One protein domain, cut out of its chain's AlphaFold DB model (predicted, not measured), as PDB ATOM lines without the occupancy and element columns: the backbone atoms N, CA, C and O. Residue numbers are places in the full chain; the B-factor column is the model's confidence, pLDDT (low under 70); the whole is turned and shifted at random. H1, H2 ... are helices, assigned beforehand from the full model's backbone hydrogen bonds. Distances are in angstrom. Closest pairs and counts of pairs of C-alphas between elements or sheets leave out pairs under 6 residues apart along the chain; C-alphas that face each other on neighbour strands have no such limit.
ATOM      1  N   TRP A  26     185.263-135.995 329.005       77.44
ATOM      2  CA  TRP A  26     186.513-135.295 328.689       77.44
ATOM      3  C   TRP A  26     187.163-135.840 327.416       77.44
ATOM      4  O   TRP A  26     187.740-135.057 326.664       77.44
ATOM      5  N   LYS A  27     187.039-137.145 327.146       80.62
ATOM      6  CA  LYS A  27     187.587-137.768 325.936       80.62
ATOM      7  C   LYS A  27     186.878-137.273 324.685       80.62
ATOM      8  O   LYS A  27     187.552-136.917 323.727       80.62
ATOM      9  N   ALA A  28     185.553-137.134 324.731       80.69
ATOM     10  CA  ALA A  28     184.790-136.528 323.643       80.69
ATOM     11  C   ALA A  28     185.284-135.101 323.331       80.69
ATOM     12  O   ALA A  28     185.466-134.728 322.175       80.69
ATOM     13  N   LYS A  29     185.596-134.296 324.358       82.19
ATOM     14  CA  LYS A  29     186.186-132.959 324.153       82.19
ATOM     15  C   LYS A  29     187.585-133.007 323.537       82.19
ATOM     16  O   LYS A  29     187.894-132.156 322.706       82.19
ATOM     17  N   VAL A  30     188.418-133.965 323.946       86.19
ATOM     18  CA  VAL A  30     189.746-134.185 323.353       86.19
ATOM     19  C   VAL A  30     189.611-134.575 321.883       86.19
ATOM     20  O   VAL A  30     190.278-133.958 321.064       86.19
ATOM     21  N   ALA A  31     188.696-135.486 321.539       85.44
ATOM     22  CA  ALA A  31     188.430-135.902 320.160       85.44
ATOM     23  C   ALA A  31     188.009-134.727 319.263       85.44
ATOM     24  O   ALA A  31     188.505-134.570 318.150       85.44
ATOM     25  N   VAL A  32     187.148-133.835 319.769       86.81
ATOM     26  CA  VAL A  32     186.760-132.623 319.029       86.81
ATOM     27  C   VAL A  32     187.964-131.700 318.805       86.81
ATOM     28  O   VAL A  32     188.152-131.196 317.700       86.81
ATOM     29  N   ASN A  33     188.804-131.489 319.823       89.44
ATOM     30  CA  ASN A  33     190.018-130.675 319.687       89.44
ATOM     31  C   ASN A  33     191.040-131.297 318.725       89.44
ATOM     32  O   ASN A  33     191.637-130.571 317.935       89.44
ATOM     33  N   GLU A  34     191.211-132.617 318.774       90.06
ATOM     34  CA  GLU A  34     192.060-133.387 317.864       90.06
ATOM     35  C   GLU A  34     191.608-133.201 316.416       90.06
ATOM     36  O   GLU A  34     192.412-132.851 315.558       90.06
ATOM     37  N   ARG A  35     190.307-133.355 316.145       87.69
ATOM     38  CA  ARG A  35     189.742-133.175 314.805       87.69
ATOM     39  C   ARG A  35     189.954-131.758 314.279       87.69
ATOM     40  O   ARG A  35     190.370-131.605 313.136       87.69
ATOM     41  N   MET A  36     189.692-130.737 315.098       90.06
ATOM     42  CA  MET A  36     189.918-129.341 314.698       90.06
ATOM     43  C   MET A  36     191.393-129.080 314.371       90.06
ATOM     44  O   MET A  36     191.696-128.432 313.372       90.06
ATOM     45  N   ALA A  37     192.310-129.607 315.186       90.38
ATOM     46  CA  ALA A  37     193.742-129.481 314.940       90.38
ATOM     47  C   ALA A  37     194.173-130.232 313.672       90.38
ATOM     48  O   ALA A  37     194.895-129.673 312.852       90.38
ATOM     49  N   ALA A  38     193.697-131.463 313.478       90.56
ATOM     50  CA  ALA A  38     193.989-132.267 312.297       90.56
ATOM     51  C   ALA A  38     193.488-131.596 311.010       90.56
ATOM     52  O   ALA A  38     194.212-131.553 310.022       90.56
ATOM     53  N   GLU A  39     192.280-131.027 311.024       90.25
ATOM     54  CA  GLU A  39     191.733-130.304 309.874       90.25
ATOM     55  C   GLU A  39     192.566-129.059 309.541       90.25
ATOM     56  O   GLU A  39     192.893-128.824 308.380       90.25
ATOM     57  N   TYR A  40     192.961-128.288 310.557       91.56
ATOM     58  CA  TYR A  40     193.829-127.126 310.373       91.56
ATOM     59  C   TYR A  40     195.197-127.517 309.792       91.56
ATOM     60  O   TYR A  40     195.630-126.942 308.796       91.56
ATOM     61  N   ILE A  41     195.845-128.540 310.359       91.88
ATOM     62  CA  ILE A  41     197.139-129.054 309.883       91.88
ATOM     63  C   ILE A  41     197.026-129.586 308.449       91.88
ATOM     64  O   ILE A  41     197.903-129.315 307.634       91.88
ATOM     65  N   SER A  42     195.937-130.284 308.115       91.75
ATOM     66  CA  SER A  42     195.686-130.767 306.753       91.75
ATOM     67  C   SER A  42     195.614-129.613 305.757       91.75
ATOM     68  O   SER A  42     196.272-129.663 304.726       91.75
ATOM     69  N   ARG A  43     194.895-128.531 306.082       90.88
ATOM     70  CA  ARG A  43     194.828-127.346 305.209       90.88
ATOM     71  C   ARG A  43     196.203-126.706 305.010       90.88
ATOM     72  O   ARG A  43     196.543-126.316 303.898       90.88
ATOM     73  N   LEU A  44     197.012-126.626 306.067       90.81
ATOM     74  CA  LEU A  44     198.388-126.127 305.969       90.81
ATOM     75  C   LEU A  44     199.274-127.024 305.094       90.81
ATOM     76  O   LEU A  44     200.102-126.521 304.334       90.81
ATOM     77  N   LYS A  45     199.092-128.344 305.182       91.44
ATOM     78  CA  LYS A  45     199.774-129.332 304.337       91.44
ATOM     79  C   LYS A  45     199.366-129.219 302.867       91.44
ATOM     80  O   LYS A  45     200.216-129.366 301.996       91.44
ATOM     81  N   ASP A  46     198.115-128.862 302.591       91.44
ATOM     82  CA  ASP A  46     197.611-128.613 301.232       91.44
ATOM     83  C   ASP A  46     198.134-127.298 300.614       91.44
ATOM     84  O   ASP A  46     197.791-126.960 299.482       91.44
ATOM     85  N   GLY A  47     198.980-126.550 301.332       88.12
ATOM     86  CA  GLY A  47     199.597-125.320 300.833       88.12
ATOM     87  C   GLY A  47     198.803-124.052 301.134       88.12
ATOM     88  O   GLY A  47     199.119-122.992 300.592       88.12
ATOM     89  N   VAL A  48     197.772-124.129 301.981       89.50
ATOM     90  CA  VAL A  48     196.999-122.946 302.369       89.50
ATOM     91  C   VAL A  48     197.855-122.031 303.243       89.50
ATOM     92  O   VAL A  48     198.502-122.483 304.188       89.50
ATOM     93  N   ASP A  49     197.845-120.729 302.938       88.06
ATOM     94  CA  ASP A  49     198.590-119.737 303.709       88.06
ATOM     95  C   ASP A  49     198.039-119.663 305.146       88.06
ATOM     96  O   ASP A  49     196.849-119.368 305.319       88.06
ATOM     97  N   PRO A  50     198.866-119.871 306.187       86.50
ATOM     98  CA  PRO A  50     198.441-119.744 307.578       86.50
ATOM     99  C   PRO A  50     197.859-118.369 307.929       86.50
ATOM    100  O   PRO A  50     197.063-118.275 308.855       86.50
ATOM    101  N   GLY A  51     198.216-117.298 307.208       88.31
ATOM    102  CA  GLY A  51     197.607-115.975 307.402       88.31
ATOM    103  C   GLY A  51     196.166-115.861 306.890       88.31
ATOM    104  O   GLY A  51     195.444-114.945 307.282       88.31
ATOM    105  N   SER A  52     195.746-116.784 306.021       86.88
ATOM    106  CA  SER A  52     194.433-116.779 305.362       86.88
ATOM    107  C   SER A  52     193.387-117.661 306.051       86.88
ATOM    108  O   SER A  52     192.194-117.517 305.782       86.88
ATOM    109  N   ILE A  53     193.813-118.562 306.941       87.38
ATOM    110  CA  ILE A  53     192.930-119.462 307.688       87.38
ATOM    111  C   ILE A  53     192.924-119.118 309.171       87.38
ATOM    112  O   ILE A  53     193.956-118.849 309.778       87.38
ATOM    113  N   GLU A  54     191.742-119.151 309.780       87.94
ATOM    114  CA  GLU A  54     191.611-118.907 311.212       87.94
ATOM    115  C   GLU A  54     192.054-120.141 312.005       87.94
ATOM    116  O   GLU A  54     191.608-121.267 311.756       87.94
ATOM    117  N   ARG A  55     192.931-119.926 312.990       87.94
ATOM    118  CA  ARG A  55     193.368-120.980 313.903       87.94
ATOM    119  C   ARG A  55     192.201-121.401 314.806       87.94
ATOM    120  O   ARG A  55     191.623-120.546 315.480       87.94
ATOM    121  N   PRO A  56     191.879-122.704 314.908       87.94
ATOM    122  CA  PRO A  56     190.743-123.147 315.703       87.94
ATOM    123  C   PRO A  56     190.952-122.884 317.200       87.94
ATOM    124  O   PRO A  56     191.970-123.259 317.792       87.94
ATOM    125  N   ALA A  57     189.941-122.293 317.841       87.06
ATOM    126  CA  ALA A  57     189.897-122.125 319.287       87.06
ATOM    127  C   ALA A  57     189.549-123.459 319.968       87.06
ATOM    128  O   ALA A  57     188.404-123.915 319.958       87.06
ATOM    129  N   MET A  58     190.546-124.100 320.578       84.25
ATOM    130  CA  MET A  58     190.342-125.370 321.276       84.25
ATOM    131  C   MET A  58     189.398-125.223 322.472       84.25
ATOM    132  O   MET A  58     189.521-124.302 323.281       84.25
ATOM    133  N   ARG A  59     188.500-126.198 322.642       82.25
ATOM    134  CA  ARG A  59     187.597-126.263 323.791       82.25
ATOM    135  C   ARG A  59     188.402-126.402 325.076       82.25
ATOM    136  O   ARG A  59     189.315-127.223 325.157       82.25
ATOM    137  N   PHE A  60     188.026-125.629 326.093       77.25
ATOM    138  CA  PHE A  60     188.634-125.713 327.415       77.25
ATOM    139  C   PHE A  60     188.357-127.073 328.065       77.25
ATOM    140  O   PHE A  60     187.206-127.530 328.124       77.25
ATOM    141  N   ILE A  61     189.412-127.694 328.600       78.00
ATOM    142  CA  ILE A  61     189.309-128.940 329.354       78.00
ATOM    143  C   ILE A  61     190.021-128.792 330.701       78.00
ATOM    144  O   ILE A  61     191.211-128.496 330.771       78.00
ATOM    145  N   SER A  62     189.275-129.005 331.786       75.44
ATOM    146  CA  SER A  62     189.783-128.938 333.163       75.44
ATOM    147  C   SER A  62     190.503-130.216 333.601       75.44
ATOM    148  O   SER A  62     191.307-130.183 334.531       75.44
ATOM    149  N   HIS A  63     190.234-131.340 332.933       82.25
ATOM    150  CA  HIS A  63     190.831-132.631 333.256       82.25
ATOM    151  C   HIS A  63     192.330-132.641 332.923       82.25
ATOM    152  O   HIS A  63     192.727-132.315 331.804       82.25
ATOM    153  N   TYR A  64     193.170-133.044 333.882       81.06
ATOM    154  CA  TYR A  64     194.631-132.957 333.765       81.06
ATOM    155  C   TYR A  64     195.178-133.684 332.528       81.06
ATOM    156  O   TYR A  64     195.957-133.107 331.775       81.06
ATOM    157  N   GLN A  65     194.733-134.922 332.286       77.81
ATOM    158  CA  GLN A  65     195.177-135.710 331.127       77.81
ATOM    159  C   GLN A  65     194.771-135.046 329.807       77.81
ATOM    160  O   GLN A  65     195.589-134.886 328.910       77.81
ATOM    161  N   ALA A  66     193.540-134.546 329.727       80.94
ATOM    162  CA  ALA A  66     193.042-133.866 328.539       80.94
ATOM    163  C   ALA A  66     193.795-132.563 328.241       80.94
ATOM    164  O   ALA A  66     193.998-132.207 327.085       80.94
ATOM    165  N   LYS A  67     194.243-131.858 329.287       86.19
ATOM    166  CA  LYS A  67     195.075-130.660 329.153       86.19
ATOM    167  C   LYS A  67     196.454-130.984 328.574       86.19
ATOM    168  O   LYS A  67     197.008-130.160 327.850       86.19
ATOM    169  N   GLN A  68     197.016-132.153 328.889       87.25
ATOM    170  CA  GLN A  68     198.271-132.599 328.278       87.25
ATOM    171  C   GLN A  68     198.074-132.902 326.791       87.25
ATOM    172  O   GLN A  68     198.858-132.416 325.981       87.25
ATOM    173  N   GLU A  69     196.994-133.594 326.421       86.44
ATOM    174  CA  GLU A  69     196.666-133.834 325.007       86.44
ATOM    175  C   GLU A  69     196.425-132.527 324.245       86.44
ATOM    176  O   GLU A  69     197.008-132.297 323.189       86.44
ATOM    177  N   GLN A  70     195.679-131.589 324.836       88.50
ATOM    178  CA  GLN A  70     195.462-130.266 324.250       88.50
ATOM    179  C   GLN A  70     196.783-129.533 323.965       88.50
ATOM    180  O   GLN A  70     196.933-128.910 322.915       88.50
ATOM    181  N   LYS A  71     197.766-129.623 324.870       89.69
ATOM    182  CA  LYS A  71     199.098-129.043 324.641       89.69
ATOM    183  C   LYS A  71     199.825-129.697 323.469       89.69
ATOM    184  O   LYS A  71     200.484-128.979 322.721       89.69
ATOM    185  N   LYS A  72     199.713-131.020 323.298       89.94
ATOM    186  CA  LYS A  72     200.306-131.715 322.146       89.94
ATOM    187  C   LYS A  72     199.699-131.214 320.839       89.94
ATOM    188  O   LYS A  72     200.445-130.877 319.927       89.94
ATOM    189  N   PHE A  73     198.375-131.073 320.781       90.62
ATOM    190  CA  PHE A  73     197.694-130.554 319.594       90.62
ATOM    191  C   PHE A  73     198.102-129.113 319.277       90.62
ATOM    192  O   PHE A  73     198.352-128.788 318.122       90.62
ATOM    193  N   LEU A  74     198.214-128.248 320.293       91.69
ATOM    194  CA  LEU A  74     198.691-126.874 320.099       91.69
ATOM    195  C   LEU A  74     200.103-126.850 319.512       91.69
ATOM    196  O   LEU A  74     200.322-126.154 318.527       91.69
ATOM    197  N   LYS A  75     201.012-127.660 320.067       92.94
ATOM    198  CA  LYS A  75     202.393-127.773 319.587       92.94
ATOM    199  C   LYS A  75     202.459-128.281 318.146       92.94
ATOM    200  O   LYS A  75     203.190-127.712 317.348       92.94
ATOM    201  N   ALA A  76     201.667-129.297 317.805       91.69
ATOM    202  CA  ALA A  76     201.601-129.828 316.445       91.69
ATOM    203  C   ALA A  76     201.112-128.772 315.440       91.69
ATOM    204  O   ALA A  76     201.683-128.635 314.362       91.69
ATOM    205  N   MET A  77     200.101-127.974 315.806       92.69
ATOM    206  CA  MET A  77     199.651-126.858 314.968       92.69
ATOM    207  C   MET A  77     200.716-125.765 314.837       92.69
ATOM    208  O   MET A  77     200.906-125.259 313.738       92.69
ATOM    209  N   ASP A  78     201.419-125.410 315.919       93.88
ATOM    210  CA  ASP A  78     202.494-124.407 315.881       93.88
ATOM    211  C   ASP A  78     203.647-124.852 314.965       93.88
ATOM    212  O   ASP A  78     204.166-124.061 314.177       93.88
ATOM    213  N   GLU A  79     204.032-126.130 315.038       94.00
ATOM    214  CA  GLU A  79     205.058-126.727 314.177       94.00
ATOM    215  C   GLU A  79     204.612-126.757 312.709       94.00
ATOM    216  O   GLU A  79     205.368-126.332 311.832       94.00
ATOM    217  N   ALA A  80     203.374-127.182 312.438       92.25
ATOM    218  CA  ALA A  80     202.796-127.169 311.096       92.25
ATOM    219  C   ALA A  80     202.730-125.751 310.512       92.25
ATOM    220  O   ALA A  80     203.065-125.543 309.350       92.25
ATOM    221  N   GLU A  81     202.356-124.760 311.320       92.75
ATOM    222  CA  GLU A  81     202.292-123.356 310.915       92.75
ATOM    223  C   GLU A  81     203.686-122.789 310.612       92.75
ATOM    224  O   GLU A  81     203.870-122.088 309.615       92.75
ATOM    225  N   ALA A  82     204.692-123.121 311.427       93.56
ATOM    226  CA  ALA A  82     206.078-122.731 311.178       93.56
ATOM    227  C   ALA A  82     206.621-123.341 309.874       93.56
ATOM    228  O   ALA A  82     207.284-122.649 309.097       93.56
ATOM    229  N   LEU A  83     206.312-124.613 309.609       93.31
ATOM    230  CA  LEU A  83     206.685-125.300 308.371       93.31
ATOM    231  C   LEU A  83     205.949-124.730 307.152       93.31
ATOM    232  O   LEU A  83     206.587-124.480 306.130       93.31
ATOM    233  N   ALA A  84     204.650-124.448 307.276       92.25
ATOM    234  CA  ALA A  84     203.849-123.831 306.221       92.25
ATOM    235  C   ALA A  84     204.363-122.430 305.866       92.25
ATOM    236  O   ALA A  84     204.547-122.123 304.692       92.25
ATOM    237  N   ARG A  85     204.704-121.601 306.865       92.00
ATOM    238  CA  ARG A  85     205.346-120.292 306.631       92.00
ATOM    239  C   ARG A  85     206.711-120.409 305.957       92.00
ATOM    240  O   ARG A  85     207.104-119.516 305.214       92.00
ATOM    241  N   ALA A  86     207.438-121.491 306.218       92.75
ATOM    242  CA  ALA A  86     208.706-121.783 305.561       92.75
ATOM    243  C   ALA A  86     208.540-122.395 304.153       92.75
ATOM    244  O   ALA A  86     209.549-122.711 303.522       92.75
ATOM    245  N   GLY A  87     207.304-122.600 303.675       90.44
ATOM    246  CA  GLY A  87     206.995-123.242 302.393       90.44
ATOM    247  C   GLY A  87     207.260-124.752 302.359       90.44
ATOM    248  O   GLY A  87     207.270-125.352 301.288       90.44
ATOM    249  N   LYS A  88     207.498-125.381 303.517       91.75
ATOM    250  CA  LYS A  88     207.850-126.806 303.665       91.75
ATOM    251  C   LYS A  88     206.614-127.656 303.952       91.75
ATOM    252  O   LYS A  88     206.532-128.330 304.978       91.75
ATOM    253  N   HIS A  89     205.621-127.572 303.072       88.81
ATOM    254  CA  HIS A  89     204.323-128.228 303.261       88.81
ATOM    255  C   HIS A  89     204.423-129.762 303.276       88.81
ATOM    256  O   HIS A  89     203.696-130.432 304.002       88.81
ATOM    257  N   ASP A  90     205.383-130.315 302.540       88.50
ATOM    258  CA  ASP A  90     205.711-131.741 302.463       88.50
ATOM    259  C   ASP A  90     206.240-132.329 303.783       88.50
ATOM    260  O   ASP A  90     206.113-133.528 304.024       88.50
ATOM    261  N   GLN A  91     206.808-131.488 304.651       89.50
ATOM    262  CA  GLN A  91     207.352-131.884 305.955       89.50
ATOM    263  C   GLN A  91     206.315-131.807 307.081       89.50
ATOM    264  O   GLN A  91     206.605-132.213 308.209       89.50
ATOM    265  N   ILE A  92     205.115-131.287 306.798       89.38
ATOM    266  CA  ILE A  92     204.032-131.196 307.776       89.38
ATOM    267  C   ILE A  92     203.505-132.607 308.050       89.38
ATOM    268  O   ILE A  92     202.925-133.263 307.181       89.38
TER     269      ILE A  92
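AT A GLANCE: This is residues 26 to 92 of the 107 residues of an uncharacterized protein of Desulfobulbaceae bacterium BRH_c16a (UniProt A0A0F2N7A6). Two long helices, H1 and H2, lie side by side and nearly parallel, pointing the same way. Between them in sequence, residues 46 to 63 run back along the length of the pair, and residues 86 to 92 fold back at the end of H2. The printed part has 67 residues with two named helices, H1 then H2, no named strand, and the class all helix. It is compact, with a radius of gyration of the C-alphas of 12.3 A, and a rod spanning 36 by 16 by 15 A.

IN THESE COORDINATES: H1, residues 26 to 45, begins at C-alpha 26 (186.513, -135.295, 328.689) and is 28.4 A long from first to last C-alpha. H2, residues 64 to 85, is 31.8 A long and ends at C-alpha 85 (205.346, -120.292, 306.631).

HOW THE PARTS SIT: H1 and H2 touch, with closest C-alphas Leu 44 and Ala 84 at 5.9 A. Their shallow tilt is 6 degrees, the same way. In both, every O i to N i+4 pair is within hydrogen-bond range.

THE WHOLE: The farthest C-alphas, His 63 and Gly 87, are 36.1 A apart. The link from H1 to H2 is long, 18 residues. The printed part has no cut, and no printed residue is under 70 in pLDDT.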